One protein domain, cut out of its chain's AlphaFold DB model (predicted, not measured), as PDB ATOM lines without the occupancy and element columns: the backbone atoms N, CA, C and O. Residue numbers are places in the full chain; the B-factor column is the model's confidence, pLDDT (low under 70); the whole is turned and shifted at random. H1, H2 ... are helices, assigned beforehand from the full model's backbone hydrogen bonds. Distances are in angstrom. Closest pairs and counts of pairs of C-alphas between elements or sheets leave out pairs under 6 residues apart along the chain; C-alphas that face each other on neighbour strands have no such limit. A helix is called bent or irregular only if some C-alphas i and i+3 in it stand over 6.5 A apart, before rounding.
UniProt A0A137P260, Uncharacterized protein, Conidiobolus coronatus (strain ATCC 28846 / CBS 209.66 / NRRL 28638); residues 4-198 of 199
ATOM      1  N   SER A   4     -59.040  39.773   2.405       64.50
ATOM      2  CA  SER A   4     -57.641  39.583   2.796       64.50
ATOM      3  C   SER A   4     -56.788  38.863   1.748       64.50
ATOM      4  O   SER A   4     -55.597  39.146   1.658       64.50
ATOM      5  N   ASN A   5     -57.367  37.941   0.972       63.31
ATOM      6  CA  ASN A   5     -56.626  37.162  -0.026       63.31
ATOM      7  C   ASN A   5     -56.363  37.980  -1.295       63.31
ATOM      8  O   ASN A   5     -55.300  37.875  -1.889       63.31
ATOM      9  N   GLU A   6     -57.297  38.835  -1.699       66.75
ATOM     10  CA  GLU A   6     -57.104  39.734  -2.843       66.75
ATOM     11  C   GLU A   6     -55.994  40.751  -2.564       66.75
ATOM     12  O   GLU A   6     -55.080  40.936  -3.370       66.75
ATOM     13  N   LEU A   7     -56.029  41.354  -1.373       70.62
ATOM     14  CA  LEU A   7     -55.017  42.303  -0.912       70.62
ATOM     15  C   LEU A   7     -53.616  41.685  -0.843       70.62
ATOM     16  O   LEU A   7     -52.651  42.364  -1.192       70.62
ATOM     17  N   SER A   8     -53.481  40.421  -0.430       70.81
ATOM     18  CA  SER A   8     -52.171  39.766  -0.356       70.81
ATOM     19  C   SER A   8     -51.566  39.511  -1.736       70.81
ATOM     20  O   SER A   8     -50.369  39.742  -1.911       70.81
ATOM     21  N   TYR A   9     -52.364  39.124  -2.736       68.69
ATOM     22  CA  TYR A   9     -51.873  38.976  -4.110       68.69
ATOM     23  C   TYR A   9     -51.520  40.316  -4.750       68.69
ATOM     24  O   TYR A   9     -50.453  40.435  -5.346       68.69
ATOM     25  N   ILE A  10     -52.368  41.337  -4.593       74.69
ATOM     26  CA  ILE A  10     -52.089  42.680  -5.124       74.69
ATOM     27  C   ILE A  10     -50.819  43.242  -4.483       74.69
ATOM     28  O   ILE A  10     -49.964  43.775  -5.190       74.69
ATOM     29  N   ALA A  11     -50.650  43.079  -3.169       67.62
ATOM     30  CA  ALA A  11     -49.435  43.486  -2.475       67.62
ATOM     31  C   ALA A  11     -48.206  42.709  -2.967       67.62
ATOM     32  O   ALA A  11     -47.170  43.324  -3.198       67.62
ATOM     33  N   ALA A  12     -48.314  41.391  -3.173       68.44
ATOM     34  CA  ALA A  12     -47.215  40.572  -3.683       68.44
ATOM     35  C   ALA A  12     -46.809  40.972  -5.107       68.44
ATOM     36  O   ALA A  12     -45.623  41.164  -5.363       68.44
ATOM     37  N   ILE A  13     -47.777  41.160  -6.007       74.38
ATOM     38  CA  ILE A  13     -47.526  41.614  -7.380       74.38
ATOM     39  C   ILE A  13     -46.900  43.008  -7.348       74.38
ATOM     40  O   ILE A  13     -45.831  43.199  -7.909       74.38
ATOM     41  N   THR A  14     -47.487  43.952  -6.607       71.75
ATOM     42  CA  THR A  14     -46.962  45.324  -6.495       71.75
ATOM     43  C   THR A  14     -45.547  45.338  -5.920       71.75
ATOM     44  O   THR A  14     -44.692  46.066  -6.410       71.75
ATOM     45  N   PHE A  15     -45.268  44.517  -4.906       69.75
ATOM     46  CA  PHE A  15     -43.939  44.392  -4.314       69.75
ATOM     47  C   PHE A  15     -42.922  43.815  -5.302       69.75
ATOM     48  O   PHE A  15     -41.813  44.335  -5.401       69.75
ATOM     49  N   ILE A  16     -43.306  42.787  -6.066       70.75
ATOM     50  CA  ILE A  16     -42.483  42.228  -7.143       70.75
ATOM     51  C   ILE A  16     -42.214  43.308  -8.200       70.75
ATOM     52  O   ILE A  16     -41.056  43.542  -8.527       70.75
ATOM     53  N   SER A  17     -43.237  44.031  -8.665       69.25
ATOM     54  CA  SER A  17     -43.098  45.114  -9.651       69.25
ATOM     55  C   SER A  17     -42.227  46.272  -9.136       69.25
ATOM     56  O   SER A  17     -41.413  46.808  -9.885       69.25
ATOM     57  N   VAL A  18     -42.321  46.636  -7.853       70.19
ATOM     58  CA  VAL A  18     -41.453  47.656  -7.234       70.19
ATOM     59  C   VAL A  18     -40.011  47.165  -7.135       70.19
ATOM     60  O   VAL A  18     -39.105  47.895  -7.526       70.19
ATOM     61  N   LEU A  19     -39.781  45.923  -6.695       67.19
ATOM     62  CA  LEU A  19     -38.447  45.316  -6.687       67.19
ATOM     63  C   LEU A  19     -37.835  45.280  -8.088       67.19
ATOM     64  O   LEU A  19     -36.650  45.550  -8.241       67.19
ATOM     65  N   ILE A  20     -38.640  44.972  -9.106       64.38
ATOM     66  CA  ILE A  20     -38.234  44.985 -10.512       64.38
ATOM     67  C   ILE A  20     -37.766  46.382 -10.924       64.38
ATOM     68  O   ILE A  20     -36.696  46.516 -11.518       64.38
ATOM     69  N   ILE A  21     -38.543  47.417 -10.600       64.12
ATOM     70  CA  ILE A  21     -38.212  48.805 -10.937       64.12
ATOM     71  C   ILE A  21     -36.939  49.241 -10.209       64.12
ATOM     72  O   ILE A  21     -36.031  49.758 -10.857       64.12
ATOM     73  N   ASP A  22     -36.825  48.973  -8.908       59.75
ATOM     74  CA  ASP A  22     -35.624  49.286  -8.127       59.75
ATOM     75  C   ASP A  22     -34.389  48.574  -8.690       59.75
ATOM     76  O   ASP A  22     -33.333  49.189  -8.845       59.75
ATOM     77  N   PHE A  23     -34.514  47.304  -9.082       60.75
ATOM     78  CA  PHE A  23     -33.421  46.559  -9.706       60.75
ATOM     79  C   PHE A  23     -33.015  47.127 -11.068       60.75
ATOM     80  O   PHE A  23     -31.819  47.242 -11.347       60.75
ATOM     81  N   ILE A  24     -33.982  47.501 -11.912       63.00
ATOM     82  CA  ILE A  24     -33.714  48.149 -13.203       63.00
ATOM     83  C   ILE A  24     -33.005  49.484 -12.973       63.00
ATOM     84  O   ILE A  24     -32.014  49.768 -13.641       63.00
ATOM     85  N   VAL A  25     -33.462  50.288 -12.012       59.78
ATOM     86  CA  VAL A  25     -32.860  51.588 -11.693       59.78
ATOM     87  C   VAL A  25     -31.432  51.416 -11.177       59.78
ATOM     88  O   VAL A  25     -30.527  52.062 -11.700       59.78
ATOM     89  N   ILE A  26     -31.192  50.515 -10.221       59.09
ATOM     90  CA  ILE A  26     -29.853  50.243  -9.675       59.09
ATOM     91  C   ILE A  26     -28.885  49.819 -10.784       59.09
ATOM     92  O   ILE A  26     -27.773  50.338 -10.861       59.09
ATOM     93  N   GLU A  27     -29.305  48.925 -11.675       57.75
ATOM     94  CA  GLU A  27     -28.443  48.440 -12.753       57.75
ATOM     95  C   GLU A  27     -28.186  49.508 -13.826       57.75
ATOM     96  O   GLU A  27     -27.046  49.706 -14.251       57.75
ATOM     97  N   THR A  28     -29.235  50.222 -14.247       55.91
ATOM     98  CA  THR A  28     -29.146  51.215 -15.330       55.91
ATOM     99  C   THR A  28     -28.389  52.466 -14.879       55.91
ATOM    100  O   THR A  28     -27.644  53.050 -15.664       55.91
ATOM    101  N   VAL A  29     -28.560  52.875 -13.616       53.31
ATOM    102  CA  VAL A  29     -27.988  54.115 -13.070       53.31
ATOM    103  C   VAL A  29     -26.610  53.892 -12.461       53.31
ATOM    104  O   VAL A  29     -25.706  54.686 -12.712       53.31
ATOM    105  N   LEU A  30     -26.423  52.845 -11.650       44.66
ATOM    106  CA  LEU A  30     -25.198  52.707 -10.857       44.66
ATOM    107  C   LEU A  30     -24.098  51.915 -11.569       44.66
ATOM    108  O   LEU A  30     -22.964  51.942 -11.094       44.66
ATOM    109  N   GLN A  31     -24.400  51.231 -12.685       51.19
ATOM    110  CA  GLN A  31     -23.437  50.456 -13.487       51.19
ATOM    111  C   GLN A  31     -22.465  49.629 -12.625       51.19
ATOM    112  O   GLN A  31     -21.287  49.497 -12.956       51.19
ATOM    113  N   LEU A  32     -22.930  49.078 -11.494       43.94
ATOM    114  CA  LEU A  32     -22.059  48.540 -10.435       43.94
ATOM    115  C   LEU A  32     -21.233  47.326 -10.876       43.94
ATOM    116  O   LEU A  32     -20.460  46.778 -10.094       43.94
ATOM    117  N   GLY A  33     -21.408  46.861 -12.111       46.91
ATOM    118  CA  GLY A  33     -20.654  45.761 -12.686       46.91
ATOM    119  C   GLY A  33     -20.913  44.419 -12.007       46.91
ATOM    120  O   GLY A  33     -20.359  43.416 -12.450       46.91
ATOM    121  N   VAL A  34     -21.806  44.385 -11.009       48.84
ATOM    122  CA  VAL A  34     -22.305  43.190 -10.312       48.84
ATOM    123  C   VAL A  34     -22.933  42.199 -11.309       48.84
ATOM    124  O   VAL A  34     -23.013  41.009 -11.026       48.84
ATOM    125  N   PHE A  35     -23.274  42.661 -12.521       49.94
ATOM    126  CA  PHE A  35     -23.878  41.875 -13.598       49.94
ATOM    127  C   PHE A  35     -23.204  42.061 -14.968       49.94
ATOM    128  O   PHE A  35     -23.847  41.896 -16.006       49.94
ATOM    129  N   THR A  36     -21.902  42.368 -15.003       48.25
ATOM    130  CA  THR A  36     -21.123  42.550 -16.253       48.25
ATOM    131  C   THR A  36     -21.198  41.372 -17.237       48.25
ATOM    132  O   THR A  36     -20.891  41.550 -18.412       48.25
ATOM    133  N   TYR A  37     -21.633  40.189 -16.787       46.31
ATOM    134  CA  TYR A  37     -21.679  38.960 -17.585       46.31
ATOM    135  C   TYR A  37     -23.094  38.452 -17.936       46.31
ATOM    136  O   TYR A  37     -23.223  37.522 -18.727       46.31
ATOM    137  N   GLY A  38     -24.170  39.074 -17.432       55.41
ATOM    138  CA  GLY A  38     -25.547  38.644 -17.716       55.41
ATOM    139  C   GLY A  38     -26.204  39.452 -18.837       55.41
ATOM    140  O   GLY A  38     -26.450  40.648 -18.676       55.41
ATOM    141  N   ASN A  39     -26.552  38.816 -19.961       66.44
ATOM    142  CA  ASN A  39     -27.287  39.464 -21.056       66.44
ATOM    143  C   ASN A  39     -28.578  40.118 -20.512       66.44
ATOM    144  O   ASN A  39     -29.422  39.433 -19.933       66.44
ATOM    145  N   ALA A  40     -28.722  41.442 -20.661       71.94
ATOM    146  CA  ALA A  40     -29.853  42.221 -20.134       71.94
ATOM    147  C   ALA A  40     -31.218  41.637 -20.545       71.94
ATOM    148  O   ALA A  40     -32.174  41.673 -19.774       71.94
ATOM    149  N   ILE A  41     -31.273  41.004 -21.720       76.12
ATOM    150  CA  ILE A  41     -32.462  40.328 -22.243       76.12
ATOM    151  C   ILE A  41     -32.920  39.189 -21.321       76.12
ATOM    152  O   ILE A  41     -34.099  39.123 -20.989       76.12
ATOM    153  N   PHE A  42     -32.016  38.325 -20.844       76.88
ATOM    154  CA  PHE A  42     -32.390  37.203 -19.969       76.88
ATOM    155  C   PHE A  42     -32.917  37.664 -18.609       76.88
ATOM    156  O   PHE A  42     -33.772  37.004 -18.025       76.88
ATOM    157  N   ARG A  43     -32.452  38.822 -18.131       72.50
ATOM    158  CA  ARG A  43     -32.942  39.449 -16.898       72.50
ATOM    159  C   ARG A  43     -34.366  39.957 -17.052       72.50
ATOM    160  O   ARG A  43     -35.218  39.624 -16.237       72.50
ATOM    161  N   ILE A  44     -34.623  40.706 -18.123       78.19
ATOM    162  CA  ILE A  44     -35.973  41.175 -18.457       78.19
ATOM    163  C   ILE A  44     -36.904  39.973 -18.637       78.19
ATOM    164  O   ILE A  44     -38.001  39.962 -18.089       78.19
ATOM    165  N   MET A  45     -36.448  38.924 -19.328       83.62
ATOM    166  CA  MET A  45     -37.218  37.691 -19.477       83.62
ATOM    167  C   MET A  45     -37.510  37.010 -18.140       83.62
ATOM    168  O   MET A  45     -38.659  36.629 -17.932       83.62
ATOM    169  N   LEU A  46     -36.532  36.873 -17.227       84.56
ATOM    170  CA  LEU A  46     -36.781  36.324 -15.886       84.56
ATOM    171  C   LEU A  46     -37.903  37.103 -15.207       84.56
ATOM    172  O   LEU A  46     -38.867  36.524 -14.725       84.56
ATOM    173  N   ILE A  47     -37.737  38.417 -15.154       80.50
ATOM    174  CA  ILE A  47     -38.615  39.332 -14.443       80.50
ATOM    175  C   ILE A  47     -40.044  39.246 -14.983       80.50
ATOM    176  O   ILE A  47     -40.976  39.011 -14.217       80.50
ATOM    177  N   LEU A  48     -40.205  39.354 -16.303       84.12
ATOM    178  CA  LEU A  48     -41.512  39.280 -16.953       84.12
ATOM    179  C   LEU A  48     -42.165  37.915 -16.738       84.12
ATOM    180  O   LEU A  48     -43.356  37.836 -16.466       84.12
ATOM    181  N   THR A  49     -41.400  36.828 -16.842       90.25
ATOM    182  CA  THR A  49     -41.949  35.477 -16.645       90.25
ATOM    183  C   THR A  49     -42.300  35.207 -15.184       90.25
ATOM    184  O   THR A  49     -43.297  34.544 -14.923       90.25
ATOM    185  N   LEU A  50     -41.561  35.764 -14.223       86.12
ATOM    186  CA  LEU A  50     -41.910  35.709 -12.802       86.12
ATOM    187  C   LEU A  50     -43.195  36.499 -12.501       86.12
ATOM    188  O   LEU A  50     -44.063  36.014 -11.778       86.12
ATOM    189  N   GLU A  51     -43.337  37.693 -13.075       85.06
ATOM    190  CA  GLU A  51     -44.534  38.524 -12.921       85.06
ATOM    191  C   GLU A  51     -45.762  37.859 -13.556       85.06
ATOM    192  O   GLU A  51     -46.790  37.705 -12.900       85.06
ATOM    193  N   LEU A  52     -45.638  37.361 -14.790       89.62
ATOM    194  CA  LEU A  52     -46.701  36.609 -15.462       89.62
ATOM    195  C   LEU A  52     -47.093  35.347 -14.689       89.62
ATOM    196  O   LEU A  52     -48.272  35.007 -14.630       89.62
ATOM    197  N   HIS A  53     -46.132  34.678 -14.048       90.81
ATOM    198  CA  HIS A  53     -46.411  33.543 -13.176       90.81
ATOM    199  C   HIS A  53     -47.272  33.943 -11.968       90.81
ATOM    200  O   HIS A  53     -48.252  33.266 -11.655       90.81
ATOM    201  N   ALA A  54     -46.948  35.062 -11.313       86.19
ATOM    202  CA  ALA A  54     -47.732  35.589 -10.197       86.19
ATOM    203  C   ALA A  54     -49.144  36.018 -10.635       86.19
ATOM    204  O   ALA A  54     -50.123  35.703  -9.957       86.19
ATOM    205  N   VAL A  55     -49.260  36.669 -11.798       87.88
ATOM    206  CA  VAL A  55     -50.549  37.041 -12.404       87.88
ATOM    207  C   VAL A  55     -51.384  35.801 -12.723       87.88
ATOM    208  O   VAL A  55     -52.570  35.773 -12.411       87.88
ATOM    209  N   ALA A  56     -50.782  34.750 -13.280       90.50
ATOM    210  CA  ALA A  56     -51.473  33.496 -13.564       90.50
ATOM    211  C   ALA A  56     -52.052  32.860 -12.289       90.50
ATOM    212  O   ALA A  56     -53.218  32.470 -12.267       90.50
ATOM    213  N   PHE A  57     -51.286  32.834 -11.196       86.25
ATOM    214  CA  PHE A  57     -51.780  32.359  -9.901       86.25
ATOM    215  C   PHE A  57     -52.889  33.239  -9.321       86.25
ATOM    216  O   PHE A  57     -53.839  32.720  -8.736       86.25
ATOM    217  N   PHE A  58     -52.796  34.558  -9.481       86.62
ATOM    218  CA  PHE A  58     -53.871  35.466  -9.091       86.62
ATOM    219  C   PHE A  58     -55.158  35.163  -9.869       86.62
ATOM    220  O   PHE A  58     -56.199  34.938  -9.256       86.62
ATOM    221  N   ILE A  59     -55.077  35.071 -11.201       89.19
ATOM    222  CA  ILE A  59     -56.223  34.757 -12.066       89.19
ATOM    223  C   ILE A  59     -56.826  33.401 -11.692       89.19
ATOM    224  O   ILE A  59     -58.038  33.304 -11.533       89.19
ATOM    225  N   MET A  60     -55.990  32.381 -11.477       88.12
ATOM    226  CA  MET A  60     -56.430  31.041 -11.083       88.12
ATOM    227  C   MET A  60     -57.256  31.048  -9.791       88.12
ATOM    228  O   MET A  60     -58.223  30.299  -9.673       88.12
ATOM    229  N   ASN A  61     -56.879  31.882  -8.819       85.19
ATOM    230  CA  ASN A  61     -57.604  31.993  -7.555       85.19
ATOM    231  C   ASN A  61     -58.874  32.847  -7.669       85.19
ATOM    232  O   ASN A  61     -59.854  32.561  -6.987       85.19
ATOM    233  N   MET A  62     -58.855  33.888  -8.502       84.75
ATOM    234  CA  MET A  62     -59.956  34.848  -8.622       84.75
ATOM    235  C   MET A  62     -61.076  34.392  -9.554       84.75
ATOM    236  O   MET A  62     -62.232  34.740  -9.324       84.75
ATOM    237  N   TYR A  63     -60.738  33.616 -10.583       89.44
ATOM    238  CA  TYR A  63     -61.645  33.234 -11.663       89.44
ATOM    239  C   TYR A  63     -61.631  31.709 -11.846       89.44
ATOM    240  O   TYR A  63     -60.894  31.186 -12.690       89.44
ATOM    241  N   PRO A  64     -62.422  30.965 -11.046       87.69
ATOM    242  CA  PRO A  64     -62.472  29.503 -11.093       87.69
ATOM    243  C   PRO A  64     -62.786  28.937 -12.484       87.69
ATOM    244  O   PRO A  64     -62.305  27.863 -12.834       87.69
ATOM    245  N   GLU A  65     -63.567  29.663 -13.284       90.31
ATOM    246  CA  GLU A  65     -63.964  29.295 -14.644       90.31
ATOM    247  C   GLU A  65     -62.788  29.163 -15.623       90.31
ATOM    248  O   GLU A  65     -62.848  28.332 -16.525       90.31
ATOM    249  N   ILE A  66     -61.713  29.930 -15.420       91.62
ATOM    250  CA  ILE A  66     -60.495  29.911 -16.251       91.62
ATOM    251  C   ILE A  66     -59.277  29.404 -15.469       91.62
ATOM    252  O   ILE A  66     -58.137  29.517 -15.923       91.62
ATOM    253  N   ALA A  67     -59.488  28.810 -14.291       88.56
ATOM    254  CA  ALA A  67     -58.406  28.404 -13.399       88.56
ATOM    255  C   ALA A  67     -57.447  27.385 -14.033       88.56
ATOM    256  O   ALA A  67     -56.239  27.459 -13.829       88.56
ATOM    257  N   LEU A  68     -57.964  26.457 -14.840       90.38
ATOM    258  CA  LEU A  68     -57.151  25.445 -15.519       90.38
ATOM    259  C   LEU A  68     -56.273  26.036 -16.636       90.38
ATOM    260  O   LEU A  68     -55.120  25.632 -16.817       90.38
ATOM    261  N   GLU A  69     -56.790  27.035 -17.349       91.56
ATOM    262  CA  GLU A  69     -56.047  27.777 -18.370       91.56
ATOM    263  C   GLU A  69     -54.946  28.617 -17.714       91.56
ATOM    264  O   GLU A  69     -53.787  28.580 -18.137       91.56
ATOM    265  N   ALA A  70     -55.285  29.297 -16.616       91.31
ATOM    266  CA  ALA A  70     -54.348  30.075 -15.819       91.31
ATOM    267  C   ALA A  70     -53.250  29.195 -15.193       91.31
ATOM    268  O   ALA A  70     -52.078  29.559 -15.246       91.31
ATOM    269  N   LEU A  71     -53.587  28.003 -14.690       90.50
ATOM    270  CA  LEU A  71     -52.614  27.015 -14.204       90.50
ATOM    271  C   LEU A  71     -51.627  26.606 -15.308       90.50
ATOM    272  O   LEU A  71     -50.421  26.526 -15.076       90.50
ATOM    273  N   THR A  72     -52.131  26.384 -16.521       92.81
ATOM    274  CA  THR A  72     -51.311  26.005 -17.678       92.81
ATOM    275  C   THR A  72     -50.366  27.140 -18.082       92.81
ATOM    276  O   THR A  72     -49.167  26.914 -18.254       92.81
ATOM    277  N   ALA A  73     -50.871  28.375 -18.167       93.25
ATOM    278  CA  ALA A  73     -50.051  29.560 -18.421       93.25
ATOM    279  C   ALA A  73     -48.989  29.767 -17.328       93.25
ATOM    280  O   ALA A  73     -47.825  30.049 -17.627       93.25
ATOM    281  N   GLY A  74     -49.372  29.560 -16.065       92.94
ATOM    282  CA  GLY A  74     -48.472  29.605 -14.922       92.94
ATOM    283  C   GLY A  74     -47.335  28.592 -15.048       92.94
ATOM    284  O   GLY A  74     -46.174  28.961 -14.900       92.94
ATOM    285  N   ALA A  75     -47.634  27.351 -15.431       93.62
ATOM    286  CA  ALA A  75     -46.628  26.310 -15.631       93.62
ATOM    287  C   ALA A  75     -45.612  26.649 -16.741       93.62
ATOM    288  O   ALA A  75     -44.419  26.389 -16.578       93.62
ATOM    289  N   PHE A  76     -46.038  27.281 -17.841       94.81
ATOM    290  CA  PHE A  76     -45.107  27.784 -18.862       94.81
ATOM    291  C   PHE A  76     -44.192  28.882 -18.320       94.81
ATOM    292  O   PHE A  76     -42.989  28.884 -18.587       94.81
ATOM    293  N   CYS A  77     -44.747  29.804 -17.535       94.25
ATOM    294  CA  CYS A  77     -43.963  30.853 -16.899       94.25
ATOM    295  C   CYS A  77     -42.962  30.256 -15.898       94.25
ATOM    296  O   CYS A  77     -41.790  30.631 -15.910       94.25
ATOM    297  N   TYR A  78     -43.391  29.276 -15.096       92.06
ATOM    298  CA  TYR A  78     -42.557  28.530 -14.152       92.06
ATOM    299  C   TYR A  78     -41.376  27.836 -14.832       92.06
ATOM    300  O   TYR A  78     -40.240  27.940 -14.354       92.06
ATOM    301  N   LEU A  79     -41.634  27.194 -15.976       94.75
ATOM    302  CA  LEU A  79     -40.618  26.560 -16.810       94.75
ATOM    303  C   LEU A  79     -39.567  27.554 -17.315       94.75
ATOM    304  O   LEU A  79     -38.402  27.192 -17.461       94.75
ATOM    305  N   ALA A  80     -39.971  28.794 -17.589       91.75
ATOM    306  CA  ALA A  80     -39.073  29.824 -18.087       91.75
ATOM    307  C   ALA A  80     -38.237  30.454 -16.963       91.75
ATOM    308  O   ALA A  80     -37.010  30.513 -17.071       91.75
ATOM    309  N   TRP A  81     -38.872  30.914 -15.879       90.19
ATOM    310  CA  TRP A  81     -38.169  31.731 -14.890       90.19
ATOM    311  C   TRP A  81     -37.240  30.910 -13.986       90.19
ATOM    312  O   TRP A  81     -36.165  31.392 -13.640       90.19
ATOM    313  N   ASN A  82     -37.564  29.659 -13.639       91.31
ATOM    314  CA  ASN A  82     -36.720  28.877 -12.722       91.31
ATOM    315  C   ASN A  82     -35.310  28.596 -13.280       91.31
ATOM    316  O   ASN A  82     -34.325  28.916 -12.605       91.31
ATOM    317  N   PRO A  83     -35.153  28.042 -14.500       92.94
ATOM    318  CA  PRO A  83     -33.832  27.840 -15.092       92.94
ATOM    319  C   PRO A  83     -33.085  29.156 -15.308       92.94
ATOM    320  O   PRO A  83     -31.881  29.219 -15.064       92.94
ATOM    321  N   LEU A  84     -33.793  30.219 -15.717       89.50
ATOM    322  CA  LEU A  84     -33.205  31.551 -15.871       89.50
ATOM    323  C   LEU A  84     -32.676  32.090 -14.539       89.50
ATOM    324  O   LEU A  84     -31.579  32.641 -14.504       89.50
ATOM    325  N   TYR A  85     -33.404  31.892 -13.440       86.75
ATOM    326  CA  TYR A  85     -32.982  32.331 -12.112       86.75
ATOM    327  C   TYR A  85     -31.694  31.620 -11.696       86.75
ATOM    328  O   TYR A  85     -30.711  32.266 -11.333       86.75
ATOM    329  N   TYR A  86     -31.662  30.293 -11.842       89.19
ATOM    330  CA  TYR A  86     -30.477  29.487 -11.552       89.19
ATOM    331  C   TYR A  86     -29.284  29.904 -12.423       89.19
ATOM    332  O   TYR A  86     -28.168  30.065 -11.930       89.19
ATOM    333  N   TYR A  87     -29.510  30.112 -13.720       88.50
ATOM    334  CA  TYR A  87     -28.480  30.576 -14.641       88.50
ATOM    335  C   TYR A  87     -27.905  31.931 -14.207       88.50
ATOM    336  O   TYR A  87     -26.690  32.099 -14.140       88.50
ATOM    337  N   MET A  88     -28.755  32.885 -13.828       82.12
ATOM    338  CA  MET A  88     -28.292  34.200 -13.388       82.12
ATOM    339  C   MET A  88     -27.545  34.160 -12.061       82.12
ATOM    340  O   MET A  88     -26.569  34.891 -11.898       82.12
ATOM    341  N   LEU A  89     -27.935  33.269 -11.153       82.31
ATOM    342  CA  LEU A  89     -27.198  33.004  -9.923       82.31
ATOM    343  C   LEU A  89     -25.768  32.505 -10.216       82.31
ATOM    344  O   LEU A  89     -24.832  32.860  -9.501       82.31
ATOM    345  N   ILE A  90     -25.555  31.748 -11.298       85.94
ATOM    346  CA  ILE A  90     -24.205  31.375 -11.754       85.94
ATOM    347  C   ILE A  90     -23.461  32.596 -12.295       85.94
ATOM    348  O   ILE A  90     -22.338  32.858 -11.863       85.94
ATOM    349  N   GLU A  91     -24.066  33.334 -13.227       81.38
ATOM    350  CA  GLU A  91     -23.414  34.439 -13.945       81.38
ATOM    351  C   GLU A  91     -23.000  35.590 -13.020       81.38
ATOM    352  O   GLU A  91     -21.874  36.078 -13.112       81.38
ATOM    353  N   GLN A  92     -23.853  35.968 -12.060       75.38
ATOM    354  CA  GLN A  92     -23.541  36.986 -11.043       75.38
ATOM    355  C   GLN A  92     -22.287  36.633 -10.232       75.38
ATOM    356  O   GLN A  92     -21.510  37.494  -9.823       75.38
ATOM    357  N   ASN A  93     -22.067  35.337 -10.021       75.75
ATOM    358  CA  ASN A  93     -20.996  34.829  -9.179       75.75
ATOM    359  C   ASN A  93     -19.809  34.291  -9.991       75.75
ATOM    360  O   ASN A  93     -18.786  33.904  -9.417       75.75
ATOM    361  N   ALA A  94     -19.904  34.275 -11.325       80.12
ATOM    362  CA  ALA A  94     -18.929  33.645 -12.208       80.12
ATOM    363  C   ALA A  94     -17.531  34.253 -12.065       80.12
ATOM    364  O   ALA A  94     -16.536  33.530 -12.138       80.12
ATOM    365  N   TYR A  95     -17.423  35.553 -11.800       74.31
ATOM    366  CA  TYR A  95     -16.129  36.197 -11.573       74.31
ATOM    367  C   TYR A  95     -15.380  35.622 -10.354       74.31
ATOM    368  O   TYR A  95     -14.166  35.430 -10.391       74.31
ATOM    369  N   TRP A  96     -16.106  35.277  -9.290       75.38
ATOM    370  CA  TRP A  96     -15.540  34.830  -8.014       75.38
ATOM    371  C   TRP A  96     -15.340  33.310  -7.920       75.38
ATOM    372  O   TRP A  96     -14.753  32.809  -6.957       75.38
ATOM    373  N   MET A  97     -15.812  32.555  -8.913       80.69
ATOM    374  CA  MET A  97     -15.734  31.096  -8.946       80.69
ATOM    375  C   MET A  97     -14.511  30.578  -9.714       80.69
ATOM    376  O   MET A  97     -14.144  31.088 -10.768       80.69
ATOM    377  N   LYS A  98     -13.923  29.471  -9.240       85.69
ATOM    378  CA  LYS A  98     -12.940  28.689 -10.018       85.69
ATOM    379  C   LYS A  98     -13.638  27.893 -11.124       85.69
ATOM    380  O   LYS A  98     -14.742  27.401 -10.906       85.69
ATOM    381  N   ASP A  99     -12.952  27.616 -12.232       87.75
ATOM    382  CA  ASP A  99     -13.530  26.901 -13.387       87.75
ATOM    383  C   ASP A  99     -14.127  25.530 -13.051       87.75
ATOM    384  O   ASP A  99     -15.160  25.142 -13.591       87.75
ATOM    385  N   ARG A 100     -13.516  24.793 -12.112       89.56
ATOM    386  CA  ARG A 100     -14.055  23.504 -11.647       89.56
ATOM    387  C   ARG A 100     -15.417  23.659 -10.964       89.56
ATOM    388  O   ARG A 100     -16.284  22.816 -11.160       89.56
ATOM    389  N   VAL A 101     -15.585  24.721 -10.176       89.38
ATOM    390  CA  VAL A 101     -16.851  25.037  -9.501       89.38
ATOM    391  C   VAL A 101     -17.879  25.454 -10.544       89.38
ATOM    392  O   VAL A 101     -18.953  24.871 -10.568       89.38
ATOM    393  N   LYS A 102     -17.514  26.345 -11.479       88.88
ATOM    394  CA  LYS A 102     -18.394  26.750 -12.590       88.88
ATOM    395  C   LYS A 102     -18.960  25.544 -13.332       88.88
ATOM    396  O   LYS A 102     -20.172  25.415 -13.447       88.88
ATOM    397  N   LYS A 103     -18.096  24.616 -13.766       92.62
ATOM    398  CA  LYS A 103     -18.522  23.383 -14.452       92.62
ATOM    399  C   LYS A 103     -19.521  22.574 -13.622       92.62
ATOM    400  O   LYS A 103     -20.526  22.131 -14.161       92.62
ATOM    401  N   GLY A 104     -19.265  22.403 -12.324       93.12
ATOM    402  CA  GLY A 104     -20.174  21.688 -11.426       93.12
ATOM    403  C   GLY A 104     -21.548  22.351 -11.313       93.12
ATOM    404  O   GLY A 104     -22.562  21.663 -11.366       93.12
ATOM    405  N   VAL A 105     -21.591  23.680 -11.224       92.62
ATOM    406  CA  VAL A 105     -22.850  24.421 -11.071       92.62
ATOM    407  C   VAL A 105     -23.626  24.490 -12.397       92.62
ATOM    408  O   VAL A 105     -24.846  24.394 -12.368       92.62
ATOM    409  N   TYR A 106     -22.967  24.514 -13.565       93.81
ATOM    410  CA  TYR A 106     -23.656  24.344 -14.860       93.81
ATOM    411  C   TYR A 106     -24.218  22.926 -15.061       93.81
ATOM    412  O   TYR A 106     -25.282  22.771 -15.656       93.81
ATOM    413  N   ILE A 107     -23.556  21.883 -14.543       95.00
ATOM    414  CA  ILE A 107     -24.155  20.536 -14.493       95.00
ATOM    415  C   ILE A 107     -25.388  20.555 -13.577       95.00
ATOM    416  O   ILE A 107     -26.428  20.007 -13.937       95.00
ATOM    417  N   GLY A 108     -25.292  21.234 -12.429       95.00
ATOM    418  CA  GLY A 108     -26.421  21.475 -11.527       95.00
ATOM    419  C   GLY A 108     -27.593  22.174 -12.220       95.00
ATOM    420  O   GLY A 108     -28.719  21.704 -12.104       95.00
ATOM    421  N   LEU A 109     -27.325  23.215 -13.015       95.00
ATOM    422  CA  LEU A 109     -28.324  23.908 -13.835       95.00
ATOM    423  C   LEU A 109     -29.032  22.952 -14.797       95.00
ATOM    424  O   LEU A 109     -30.250  23.022 -14.924       95.00
ATOM    425  N   LEU A 110     -28.301  22.061 -15.471       96.31
ATOM    426  CA  LEU A 110     -28.898  21.109 -16.411       96.31
ATOM    427  C   LEU A 110     -29.834  20.124 -15.698       96.31
ATOM    428  O   LEU A 110     -30.955  19.906 -16.153       96.31
ATOM    429  N   LEU A 111     -29.401  19.578 -14.558       95.56
ATOM    430  CA  LEU A 111     -30.227  18.687 -13.735       95.56
ATOM    431  C   LEU A 111     -31.464  19.407 -13.190       95.56
ATOM    432  O   LEU A 111     -32.569  18.876 -13.260       95.56
ATOM    433  N   PHE A 112     -31.287  20.633 -12.699       95.94
ATOM    434  CA  PHE A 112     -32.373  21.474 -12.212       95.94
ATOM    435  C   PHE A 112     -33.372  21.801 -13.326       95.94
ATOM    436  O   PHE A 112     -34.573  21.643 -13.144       95.94
ATOM    437  N   SER A 113     -32.889  22.168 -14.513       96.06
ATOM    438  CA  SER A 113     -33.739  22.473 -15.669       96.06
ATOM    439  C   SER A 113     -34.547  21.254 -16.112       96.06
ATOM    440  O   SER A 113     -35.737  21.382 -16.384       96.06
ATOM    441  N   ALA A 114     -33.938  20.064 -16.132       95.69
ATOM    442  CA  ALA A 114     -34.648  18.821 -16.425       95.69
ATOM    443  C   ALA A 114     -35.732  18.522 -15.376       95.69
ATOM    444  O   ALA A 114     -36.841  18.120 -15.725       95.69
ATOM    445  N   PHE A 115     -35.438  18.766 -14.097       94.81
ATOM    446  CA  PHE A 115     -36.395  18.596 -13.006       94.81
ATOM    447  C   PHE A 115     -37.593  19.552 -13.124       94.81
ATOM    448  O   PHE A 115     -38.741  19.106 -13.100       94.81
ATOM    449  N   ILE A 116     -37.336  20.847 -13.341       95.62
ATOM    450  CA  ILE A 116     -38.370  21.865 -13.580       95.62
ATOM    451  C   ILE A 116     -39.198  21.524 -14.823       95.62
ATOM    452  O   ILE A 116     -40.422  21.660 -14.798       95.62
ATOM    453  N   PHE A 117     -38.556  21.055 -15.896       95.75
ATOM    454  CA  PHE A 117     -39.235  20.643 -17.123       95.75
ATOM    455  C   PHE A 117     -40.244  19.528 -16.861       95.75
ATOM    456  O   PHE A 117     -41.403  19.660 -17.248       95.75
ATOM    457  N   ILE A 118     -39.840  18.472 -16.148       93.00
ATOM    458  CA  ILE A 118     -40.736  17.364 -15.799       93.00
ATOM    459  C   ILE A 118     -41.938  17.882 -15.002       93.00
ATOM    460  O   ILE A 118     -43.074  17.608 -15.382       93.00
ATOM    461  N   MET A 119     -41.711  18.670 -13.945       93.38
ATOM    462  CA  MET A 119     -42.802  19.231 -13.138       93.38
ATOM    463  C   MET A 119     -43.761  20.084 -13.971       93.38
ATOM    464  O   MET A 119     -44.971  19.902 -13.893       93.38
ATOM    465  N   SER A 120     -43.222  20.965 -14.816       94.06
ATOM    466  CA  SER A 120     -44.020  21.860 -15.658       94.06
ATOM    467  C   SER A 120     -44.868  21.077 -16.659       94.06
ATOM    468  O   SER A 120     -46.040  21.389 -16.838       94.06
ATOM    469  N   VAL A 121     -44.315  20.018 -17.263       93.31
ATOM    470  CA  VAL A 121     -45.066  19.122 -18.155       93.31
ATOM    471  C   VAL A 121     -46.212  18.444 -17.407       93.31
ATOM    472  O   VAL A 121     -47.333  18.449 -17.906       93.31
ATOM    473  N   PHE A 122     -45.976  17.912 -16.204       92.31
ATOM    474  CA  PHE A 122     -47.050  17.331 -15.390       92.31
ATOM    475  C   PHE A 122     -48.154  18.352 -15.085       92.31
ATOM    476  O   PHE A 122     -49.331  18.043 -15.262       92.31
ATOM    477  N   THR A 123     -47.792  19.578 -14.703       92.56
ATOM    478  CA  THR A 123     -48.763  20.647 -14.430       92.56
ATOM    479  C   THR A 123     -49.545  21.050 -15.681       92.56
ATOM    480  O   THR A 123     -50.760  21.206 -15.604       92.56
ATOM    481  N   ILE A 124     -48.894  21.151 -16.846       94.12
ATOM    482  CA  ILE A 124     -49.551  21.456 -18.130       94.12
ATOM    483  C   ILE A 124     -50.538  20.350 -18.515       94.12
ATOM    484  O   ILE A 124     -51.665  20.644 -18.908       94.12
ATOM    485  N   LEU A 125     -50.143  19.080 -18.391       93.81
ATOM    486  CA  LEU A 125     -51.022  17.946 -18.685       93.81
ATOM    487  C   LEU A 125     -52.230  17.911 -17.737       93.81
ATOM    488  O   LEU A 125     -53.336  17.591 -18.176       93.81
ATOM    489  N   ALA A 126     -52.029  18.241 -16.457       91.31
ATOM    490  CA  ALA A 126     -53.098  18.311 -15.463       91.31
ATOM    491  C   ALA A 126     -54.046  19.491 -15.738       91.31
ATOM    492  O   ALA A 126     -55.261  19.309 -15.741       91.31
ATOM    493  N   GLY A 127     -53.505  20.675 -16.041       90.06
ATOM    494  CA  GLY A 127     -54.278  21.859 -16.427       90.06
ATOM    495  C   GLY A 127     -55.056  21.663 -17.732       90.06
ATOM    496  O   GLY A 127     -56.210  22.059 -17.833       90.06
ATOM    497  N   SER A 128     -54.490  20.933 -18.693       90.56
ATOM    498  CA  SER A 128     -55.162  20.584 -19.955       90.56
ATOM    499  C   SER A 128     -56.174  19.438 -19.816       90.56
ATOM    500  O   SER A 128     -56.703  18.965 -20.819       90.56
ATOM    501  N   SER A 129     -56.435  18.957 -18.595       89.81
ATOM    502  CA  SER A 129     -57.336  17.829 -18.308       89.81
ATOM    503  C   SER A 129     -56.964  16.510 -19.011       89.81
ATOM    504  O   SER A 129     -57.804  15.625 -19.159       89.81
ATOM    505  N   ILE A 130     -55.702  16.351 -19.433       91.94
ATOM    506  CA  ILE A 130     -55.187  15.113 -20.046       91.94
ATOM    507  C   ILE A 130     -54.902  14.066 -18.960       91.94
ATOM    508  O   ILE A 130     -55.108  12.871 -19.169       91.94
ATOM    509  N   ILE A 131     -54.438  14.514 -17.789       91.69
ATOM    510  CA  ILE A 131     -54.223  13.678 -16.602       91.69
ATOM    511  C   ILE A 131     -55.055  14.190 -15.421       91.69
ATOM    512  O   ILE A 131     -55.514  15.330 -15.413       91.69
ATOM    513  N   THR A 132     -55.237  13.352 -14.397       91.94
ATOM    514  CA  THR A 132     -56.019  13.726 -13.208       91.94
ATOM    515  C   THR A 132     -55.338  14.814 -12.369       91.94
ATOM    516  O   THR A 132     -54.132  14.769 -12.115       91.94
ATOM    517  N   LEU A 133     -56.144  15.748 -11.855       89.00
ATOM    518  CA  LEU A 133     -55.717  16.798 -10.920       89.00
ATOM    519  C   LEU A 133     -55.200  16.236  -9.585       89.00
ATOM    520  O   LEU A 133     -54.503  16.936  -8.854       89.00
ATOM    521  N   ALA A 134     -55.476  14.961  -9.279       86.94
ATOM    522  CA  ALA A 134     -54.975  14.285  -8.082       86.94
ATOM    523  C   ALA A 134     -53.435  14.222  -8.003       86.94
ATOM    524  O   ALA A 134     -52.894  13.963  -6.930       86.94
ATOM    525  N   TYR A 135     -52.726  14.475  -9.110       82.94
ATOM    526  CA  TYR A 135     -51.265  14.558  -9.137       82.94
ATOM    527  C   TYR A 135     -50.704  15.943  -8.763       82.94
ATOM    528  O   TYR A 135     -49.521  16.036  -8.444       82.94
ATOM    529  N   LEU A 136     -51.514  17.011  -8.729       84.00
ATOM    530  CA  LEU A 136     -51.039  18.361  -8.375       84.00
ATOM    531  C   LEU A 136     -50.425  18.470  -6.963       84.00
ATOM    532  O   LEU A 136     -49.395  19.128  -6.826       84.00
ATOM    533  N   PRO A 137     -50.938  17.788  -5.916       87.00
ATOM    534  CA  PRO A 137     -50.278  17.782  -4.610       87.00
ATOM    535  C   PRO A 137     -48.842  17.245  -4.655       87.00
ATOM    536  O   PRO A 137     -47.982  17.728  -3.924       87.00
ATOM    537  N   MET A 138     -48.556  16.273  -5.532       83.88
ATOM    538  CA  MET A 138     -47.196  15.760  -5.723       83.88
ATOM    539  C   MET A 138     -46.278  16.837  -6.310       83.88
ATOM    540  O   MET A 138     -45.133  16.950  -5.877       83.88
ATOM    541  N   VAL A 139     -46.782  17.656  -7.240       85.19
ATOM    542  CA  VAL A 139     -46.030  18.779  -7.816       85.19
ATOM    543  C   VAL A 139     -45.623  19.773  -6.726       85.19
ATOM    544  O   VAL A 139     -44.458  20.146  -6.681       85.19
ATOM    545  N   HIS A 140     -46.500  20.105  -5.775       83.25
ATOM    546  CA  HIS A 140     -46.149  21.010  -4.669       83.25
ATOM    547  C   HIS A 140     -44.997  20.504  -3.786       83.25
ATOM    548  O   HIS A 140     -44.137  21.283  -3.369       83.25
ATOM    549  N   PHE A 141     -44.927  19.199  -3.508       84.94
ATOM    550  CA  PHE A 141     -43.783  18.640  -2.775       84.94
ATOM    551  C   PHE A 141     -42.481  18.741  -3.576       84.94
ATOM    552  O   PHE A 141     -41.415  18.995  -3.011       84.94
ATOM    553  N   LEU A 142     -42.561  18.557  -4.893       87.50
ATOM    554  CA  LEU A 142     -41.412  18.690  -5.781       87.50
ATOM    555  C   LEU A 142     -40.984  20.161  -5.949       87.50
ATOM    556  O   LEU A 142     -39.786  20.433  -5.998       87.50
ATOM    557  N   GLU A 143     -41.919  21.116  -5.927       84.94
ATOM    558  CA  GLU A 143     -41.622  22.556  -5.888       84.94
ATOM    559  C   GLU A 143     -40.821  22.923  -4.636       84.94
ATOM    560  O   GLU A 143     -39.812  23.625  -4.724       84.94
ATOM    561  N   LEU A 144     -41.202  22.395  -3.468       85.94
ATOM    562  CA  LEU A 144     -40.430  22.591  -2.240       85.94
ATOM    563  C   LEU A 144     -39.001  22.042  -2.383       85.94
ATOM    564  O   LEU A 144     -38.041  22.688  -1.959       85.94
ATOM    565  N   ALA A 145     -38.841  20.879  -3.019       88.69
ATOM    566  CA  ALA A 145     -37.525  20.312  -3.302       88.69
ATOM    567  C   ALA A 145     -36.706  21.190  -4.268       88.69
ATOM    568  O   ALA A 145     -35.507  21.372  -4.047       88.69
ATOM    569  N   ALA A 146     -37.334  21.789  -5.288       89.62
ATOM    570  CA  ALA A 146     -36.683  22.748  -6.184       89.62
ATOM    571  C   ALA A 146     -36.194  23.995  -5.428       89.62
ATOM    572  O   ALA A 146     -35.054  24.425  -5.616       89.62
ATOM    573  N   MET A 147     -37.014  24.536  -4.523       87.19
ATOM    574  CA  MET A 147     -36.648  25.699  -3.705       87.19
ATOM    575  C   MET A 147     -35.490  25.383  -2.751       87.19
ATOM    576  O   MET A 147     -34.555  26.174  -2.624       87.19
ATOM    577  N   LEU A 148     -35.493  24.200  -2.128       86.12
ATOM    578  CA  LEU A 148     -34.369  23.733  -1.314       86.12
ATOM    579  C   LEU A 148     -33.092  23.569  -2.146       86.12
ATOM    580  O   LEU A 148     -32.013  23.952  -1.696       86.12
ATOM    581  N   PHE A 149     -33.199  23.043  -3.369       91.25
ATOM    582  CA  PHE A 149     -32.062  22.903  -4.279       91.25
ATOM    583  C   PHE A 149     -31.442  24.264  -4.633       91.25
ATOM    584  O   PHE A 149     -30.215  24.414  -4.602       91.25
ATOM    585  N   LEU A 150     -32.278  25.269  -4.917       87.12
ATOM    586  CA  LEU A 150     -31.842  26.648  -5.145       87.12
ATOM    587  C   LEU A 150     -31.142  27.230  -3.913       87.12
ATOM    588  O   LEU A 150     -30.007  27.693  -4.026       87.12
ATOM    589  N   ALA A 151     -31.757  27.125  -2.733       83.50
ATOM    590  CA  ALA A 151     -31.191  27.649  -1.489       83.50
ATOM    591  C   ALA A 151     -29.835  27.008  -1.144       83.50
ATOM    592  O   ALA A 151     -28.881  27.697  -0.777       83.50
ATOM    593  N   VAL A 152     -29.708  25.686  -1.306       86.38
ATOM    594  CA  VAL A 152     -28.439  24.971  -1.092       86.38
ATOM    595  C   VAL A 152     -27.383  25.410  -2.105       86.38
ATOM    596  O   VAL A 152     -26.221  25.593  -1.732       86.38
ATOM    597  N   THR A 153     -27.766  25.612  -3.368       87.38
ATOM    598  CA  THR A 153     -26.855  26.117  -4.403       87.38
ATOM    599  C   THR A 153     -26.345  27.511  -4.041       87.38
ATOM    600  O   THR A 153     -25.140  27.752  -4.085       87.38
ATOM    601  N   GLU A 154     -27.237  28.415  -3.642       80.06
ATOM    602  CA  GLU A 154     -26.888  29.783  -3.265       80.06
ATOM    603  C   GLU A 154     -25.943  29.818  -2.058       80.06
ATOM    604  O   GLU A 154     -24.885  30.450  -2.104       80.06
ATOM    605  N   LEU A 155     -26.253  29.054  -1.006       80.00
ATOM    606  CA  LEU A 155     -25.376  28.897   0.156       80.00
ATOM    607  C   LEU A 155     -24.000  28.346  -0.236       80.00
ATOM    608  O   LEU A 155     -22.969  28.827   0.248       80.00
ATOM    609  N   TYR A 156     -23.961  27.357  -1.130       88.19
ATOM    610  CA  TYR A 156     -22.716  26.793  -1.637       88.19
ATOM    611  C   TYR A 156     -21.890  27.828  -2.412       88.19
ATOM    612  O   TYR A 156     -20.681  27.935  -2.176       88.19
ATOM    613  N   LEU A 157     -22.512  28.616  -3.295       81.88
ATOM    614  CA  LEU A 157     -21.831  29.687  -4.025       81.88
ATOM    615  C   LEU A 157     -21.276  30.745  -3.076       81.88
ATOM    616  O   LEU A 157     -20.080  31.035  -3.132       81.88
ATOM    617  N   ASN A 158     -22.092  31.232  -2.142       76.50
ATOM    618  CA  ASN A 158     -21.680  32.202  -1.126       76.50
ATOM    619  C   ASN A 158     -20.474  31.702  -0.318       76.50
ATOM    620  O   ASN A 158     -19.512  32.438  -0.086       76.50
ATOM    621  N   TYR A 159     -20.459  30.417   0.040       84.19
ATOM    622  CA  TYR A 159     -19.322  29.799   0.713       84.19
ATOM    623  C   TYR A 159     -18.050  29.752  -0.154       84.19
ATOM    624  O   TYR A 159     -16.947  30.006   0.346       84.19
ATOM    625  N   GLN A 160     -18.167  29.437  -1.450       82.94
ATOM    626  CA  GLN A 160     -17.021  29.452  -2.367       82.94
ATOM    627  C   GLN A 160     -16.462  30.865  -2.538       82.94
ATOM    628  O   GLN A 160     -15.245  31.049  -2.445       82.94
ATOM    629  N   ILE A 161     -17.335  31.858  -2.712       74.88
ATOM    630  CA  ILE A 161     -16.962  33.272  -2.813       74.88
ATOM    631  C   ILE A 161     -16.237  33.702  -1.546       74.88
ATOM    632  O   ILE A 161     -15.131  34.221  -1.629       74.88
ATOM    633  N   TYR A 162     -16.780  33.394  -0.366       77.56
ATOM    634  CA  TYR A 162     -16.132  33.705   0.907       77.56
ATOM    635  C   TYR A 162     -14.710  33.131   0.995       77.56
ATOM    636  O   TYR A 162     -13.777  33.837   1.387       77.56
ATOM    637  N   LYS A 163     -14.495  31.877   0.571       79.25
ATOM    638  CA  LYS A 163     -13.149  31.275   0.533       79.25
ATOM    639  C   LYS A 163     -12.194  32.022  -0.395       79.25
ATOM    640  O   LYS A 163     -11.024  32.201  -0.043       79.25
ATOM    641  N   VAL A 164     -12.659  32.418  -1.580       75.62
ATOM    642  CA  VAL A 164     -11.843  33.151  -2.557       75.62
ATOM    643  C   VAL A 164     -11.557  34.569  -2.062       75.62
ATOM    644  O   VAL A 164     -10.390  34.954  -1.984       75.62
ATOM    645  N   SER A 165     -12.580  35.301  -1.629       68.50
ATOM    646  CA  SER A 165     -12.476  36.659  -1.095       68.50
ATOM    647  C   SER A 165     -11.572  36.724   0.129       68.50
ATOM    648  O   SER A 165     -10.686  37.571   0.173       68.50
ATOM    649  N   LYS A 166     -11.675  35.781   1.077       68.81
ATOM    650  CA  LYS A 166     -10.761  35.709   2.231       68.81
ATOM    651  C   LYS A 166      -9.301  35.574   1.793       68.81
ATOM    652  O   LYS A 166      -8.430  36.239   2.348       68.81
ATOM    653  N   LYS A 167      -9.022  34.751   0.776       64.94
ATOM    654  CA  LYS A 167      -7.668  34.573   0.233       64.94
ATOM    655  C   LYS A 167      -7.166  35.830  -0.486       64.94
ATOM    656  O   LYS A 167      -6.004  36.195  -0.326       64.94
ATOM    657  N   ILE A 168      -8.022  36.486  -1.271       64.56
ATOM    658  CA  ILE A 168      -7.677  37.717  -1.996       64.56
ATOM    659  C   ILE A 168      -7.438  38.862  -1.010       64.56
ATOM    660  O   ILE A 168      -6.382  39.482  -1.069       64.56
ATOM    661  N   VAL A 169      -8.355  39.100  -0.071       57.56
ATOM    662  CA  VAL A 169      -8.244  40.159   0.943       57.56
ATOM    663  C   VAL A 169      -7.008  39.955   1.813       57.56
ATOM    664  O   VAL A 169      -6.285  40.915   2.051       57.56
ATOM    665  N   TYR A 170      -6.703  38.720   2.225       56.09
ATOM    666  CA  TYR A 170      -5.477  38.425   2.971       56.09
ATOM    667  C   TYR A 170      -4.211  38.729   2.151       56.09
ATOM    668  O   TYR A 170      -3.295  39.389   2.631       56.09
ATOM    669  N   ASN A 171      -4.172  38.324   0.879       58.06
ATOM    670  CA  ASN A 171      -3.019  38.578   0.010       58.06
ATOM    671  C   ASN A 171      -2.846  40.064  -0.347       58.06
ATOM    672  O   ASN A 171      -1.718  40.545  -0.471       58.06
ATOM    673  N   VAL A 172      -3.950  40.788  -0.553       59.97
ATOM    674  CA  VAL A 172      -3.942  42.227  -0.846       59.97
ATOM    675  C   VAL A 172      -3.562  43.008   0.401       59.97
ATOM    676  O   VAL A 172      -2.708  43.884   0.297       59.97
ATOM    677  N   SER A 173      -4.109  42.668   1.573       60.12
ATOM    678  CA  SER A 173      -3.741  43.324   2.825       60.12
ATOM    679  C   SER A 173      -2.262  43.107   3.129       60.12
ATOM    680  O   SER A 173      -1.562  44.078   3.383       60.12
ATOM    681  N   GLU A 174      -1.725  41.893   2.991       65.06
ATOM    682  CA  GLU A 174      -0.308  41.634   3.260       65.06
ATOM    683  C   GLU A 174       0.619  42.382   2.282       65.06
ATOM    684  O   GLU A 174       1.602  43.000   2.699       65.06
ATOM    685  N   LYS A 175       0.299  42.394   0.976       65.88
ATOM    686  CA  LYS A 175       1.054  43.171  -0.027       65.88
ATOM    687  C   LYS A 175       0.953  44.678   0.210       65.88
ATOM    688  O   LYS A 175       1.958  45.376   0.076       65.88
ATOM    689  N   PHE A 176      -0.232  45.180   0.547       63.28
ATOM    690  CA  PHE A 176      -0.461  46.589   0.857       63.28
ATOM    691  C   PHE A 176       0.299  46.997   2.119       63.28
ATOM    692  O   PHE A 176       1.041  47.971   2.084       63.28
ATOM    693  N   TRP A 177       0.229  46.202   3.189       58.81
ATOM    694  CA  TRP A 177       0.983  46.426   4.421       58.81
ATOM    695  C   TRP A 177       2.496  46.377   4.197       58.81
ATOM    696  O   TRP A 177       3.213  47.179   4.787       58.81
ATOM    697  N   LYS A 178       3.002  45.503   3.317       72.25
ATOM    698  CA  LYS A 178       4.421  45.512   2.912       72.25
ATOM    699  C   LYS A 178       4.796  46.797   2.171       72.25
ATOM    700  O   LYS A 178       5.810  47.403   2.509       72.25
ATOM    701  N   LYS A 179       3.975  47.248   1.215       71.19
ATOM    702  CA  LYS A 179       4.193  48.523   0.505       71.19
ATOM    703  C   LYS A 179       4.128  49.727   1.447       71.19
ATOM    704  O   LYS A 179       4.986  50.596   1.367       71.19
ATOM    705  N   LEU A 180       3.160  49.751   2.361       57.12
ATOM    706  CA  LEU A 180       2.992  50.808   3.355       57.12
ATOM    707  C   LEU A 180       4.180  50.854   4.323       57.12
ATOM    708  O   LEU A 180       4.736  51.920   4.547       57.12
ATOM    709  N   LYS A 181       4.630  49.700   4.841       70.75
ATOM    710  CA  LYS A 181       5.832  49.615   5.689       70.75
ATOM    711  C   LYS A 181       7.080  50.124   4.967       70.75
ATOM    712  O   LYS A 181       7.863  50.852   5.563       70.75
ATOM    713  N   TYR A 182       7.247  49.774   3.692       76.94
ATOM    714  CA  TYR A 182       8.369  50.246   2.881       76.94
ATOM    715  C   TYR A 182       8.312  51.764   2.639       76.94
ATOM    716  O   TYR A 182       9.321  52.448   2.786       76.94
ATOM    717  N   LEU A 183       7.124  52.308   2.353       66.50
ATOM    718  CA  LEU A 183       6.899  53.753   2.231       66.50
ATOM    719  C   LEU A 183       7.195  54.501   3.535       66.50
ATOM    720  O   LEU A 183       7.901  55.503   3.504       66.50
ATOM    721  N   ILE A 184       6.710  53.996   4.674       67.38
ATOM    722  CA  ILE A 184       6.980  54.568   6.003       67.38
ATOM    723  C   ILE A 184       8.482  54.545   6.302       67.38
ATOM    724  O   ILE A 184       9.011  55.535   6.801       67.38
ATOM    725  N   TYR A 185       9.175  53.452   5.967       76.56
ATOM    726  CA  TYR A 185      10.621  53.314   6.148       76.56
ATOM    727  C   TYR A 185      11.420  54.327   5.316       76.56
ATOM    728  O   TYR A 185      12.300  54.998   5.848       76.56
ATOM    729  N   ILE A 186      11.081  54.497   4.030       76.94
ATOM    730  CA  ILE A 186      11.700  55.527   3.178       76.94
ATOM    731  C   ILE A 186      11.455  56.917   3.766       76.94
ATOM    732  O   ILE A 186      12.396  57.697   3.878       76.94
ATOM    733  N   PHE A 187      10.218  57.213   4.178       67.75
ATOM    734  CA  PHE A 187       9.868  58.501   4.777       67.75
ATOM    735  C   PHE A 187      10.661  58.774   6.059       67.75
ATOM    736  O   PHE A 187      11.180  59.871   6.227       67.75
ATOM    737  N   THR A 188      10.814  57.780   6.939       67.31
ATOM    738  CA  THR A 188      11.600  57.925   8.177       67.31
ATOM    739  C   THR A 188      13.100  58.059   7.916       67.31
ATOM    740  O   THR A 188      13.750  58.848   8.597       67.31
ATOM    741  N   MET A 189      13.657  57.365   6.918       67.06
ATOM    742  CA  MET A 189      15.049  57.577   6.499       67.06
ATOM    743  C   MET A 189      15.275  58.975   5.920       67.06
ATOM    744  O   MET A 189      16.241  59.636   6.298       67.06
ATOM    745  N   TYR A 190      14.381  59.442   5.043       62.81
ATOM    746  CA  TYR A 190      14.470  60.785   4.467       62.81
ATOM    747  C   TYR A 190      14.377  61.862   5.551       62.81
ATOM    748  O   TYR A 190      15.169  62.798   5.556       62.81
ATOM    749  N   PHE A 191      13.457  61.702   6.505       52.22
ATOM    750  CA  PHE A 191      13.256  62.663   7.589       52.22
ATOM    751  C   PHE A 191      14.448  62.707   8.564       52.22
ATOM    752  O   PHE A 191      14.895  63.790   8.930       52.22
ATOM    753  N   ASN A 192      15.034  61.557   8.922       54.78
ATOM    754  CA  ASN A 192      16.246  61.511   9.755       54.78
ATOM    755  C   ASN A 192      17.497  62.036   9.032       54.78
ATOM    756  O   ASN A 192      18.347  62.665   9.660       54.78
ATOM    757  N   GLY A 193      17.620  61.812   7.719       57.59
ATOM    758  CA  GLY A 193      18.699  62.394   6.915       57.59
ATOM    759  C   GLY A 193      18.607  63.919   6.824       57.59
ATOM    760  O   GLY A 193      19.627  64.599   6.897       57.59
ATOM    761  N   TYR A 194      17.386  64.457   6.735       51.34
ATOM    762  CA  TYR A 194      17.137  65.899   6.689       51.34
ATOM    763  C   TYR A 194      17.457  66.595   8.022       51.34
ATOM    764  O   TYR A 194      18.033  67.677   8.023       51.34
ATOM    765  N   ILE A 195      17.145  65.956   9.157       52.09
ATOM    766  CA  ILE A 195      17.468  66.482  10.495       52.09
ATOM    767  C   ILE A 195      18.984  66.472  10.746       52.09
ATOM    768  O   ILE A 195      19.516  67.454  11.250       52.09
ATOM    769  N   ASN A 196      19.701  65.421  10.337       50.75
ATOM    770  CA  ASN A 196      21.155  65.330  10.534       50.75
ATOM    771  C   ASN A 196      21.990  66.213   9.582       50.75
ATOM    772  O   ASN A 196      23.182  66.370   9.818       50.75
ATOM    773  N   CYS A 197      21.406  66.771   8.514       49.62
ATOM    774  CA  CYS A 197      22.088  67.734   7.632       49.62
ATOM    775  C   CYS A 197      21.825  69.204   8.007       49.62
ATOM    776  O   CYS A 197      22.446  70.094   7.430       49.62
ATOM    777  N   HIS A 198      20.894  69.467   8.929       45.19
ATOM    778  CA  HIS A 198      20.475  70.815   9.336       45.19
ATOM    779  C   HIS A 198      20.672  71.100  10.838       45.19
ATOM    780  O   HIS A 198      20.116  72.071  11.355       45.19
TER     781      HIS A 198
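Overview. This is residues 4 to 198 of the 199 residues of an uncharacterized protein of Conidiobolus coronatus (strain ATCC 28846 / CBS 209.66 / NRRL 28638) (UniProt A0A137P260). A slab of four helices side by side, H1, H2, H3 and H4, each running against the one before it, has the first part of a very long helix, H5, packed along H3 and H4, and the rest of H5 sticks out past the body as a single arm. H3, H4 and H5 make an up-and-down bundle, while H2 packs on H3, and H1 is attached more loosely to H2. The printed part has 195 residues with five named helices, H1 to H5 in chain order, and no named strand; the class is all helix. It is extended, with a radius of gyration of the C-alphas of 25.6 A and spans of 97 by 35 by 29 A, the length being made by the free arm, residues 166 to 198.

Arrangement. The longest helix is H5, residues 133 to 196. With residues 133 to 153 alone it touches H4, residues 99 to 127, at a shallow tilt of 25 degrees, opposite ways; their closest C-alphas, those of Ala 126 and Leu 133, are 5.5 A apart. With residues 150 to 165 alone H5 touches residues 86 to 96 of H3, residues 64 to 96, the same way at a shallow tilt of 25 degrees; the closest C-alphas, of Trp 96 and Ile 161, are 5.6 A apart. H3 is the hub, touching three helices. H3 and H4 form a hairpin at 1 degrees, a shallow tilt, closest at the C-alphas of Leu 68 and Gly 127, 4.7 A. H2, residues 40 to 62, touches H3, opposite ways at a shallow tilt of 29 degrees, closest at the C-alphas of Met 60 and Ala 67, 4.0 A. H1, residues 4 to 30, touches H2 with residues 9 to 20 alone, opposite ways at a shallow tilt of 8 degrees; the C-alphas of Tyr 9 and Phe 58 are the closest, 6.4 A. H1 is apart from H3, H4 and H5, and H2 from H4 and H5. Every O i to N i+4 pair is within hydrogen-bond range in H1, H2 and H4; in H3 it is 22 of 29 and in H5 58 of 60.

Along the chain. H5 measures 93.4 A from first to last C-alpha; C-alpha 133 is at (-55.717, 16.798, -10.920), and C-alpha 196 is at (21.155, 65.330, 10.534). H3 measures 47.3 A, H4 41.2 A, H1 37.6 A and H2 33.1 A. H1 begins at C-alpha 4, (-57.641, 39.583, 2.796). H3 has a kink of 32 degrees near residue 71 and is irregular, C-alphas 65 and 68 being 7.9 A apart; H5 is only just irregular, C-alphas 134 and 137 being 6.8 A apart.

Size, cuts and confidence. The C-alphas farthest apart, those of Ile 130 and His 198, are 98.4 A apart. Without the free residues 166 to 198 the body spans 52 by 34 by 27 A. The printed part has no cut and no long link. The mean pLDDT of the printed part is 78.4; residues under 70 include 19 to 39, 165 to 177 and 187 to 198.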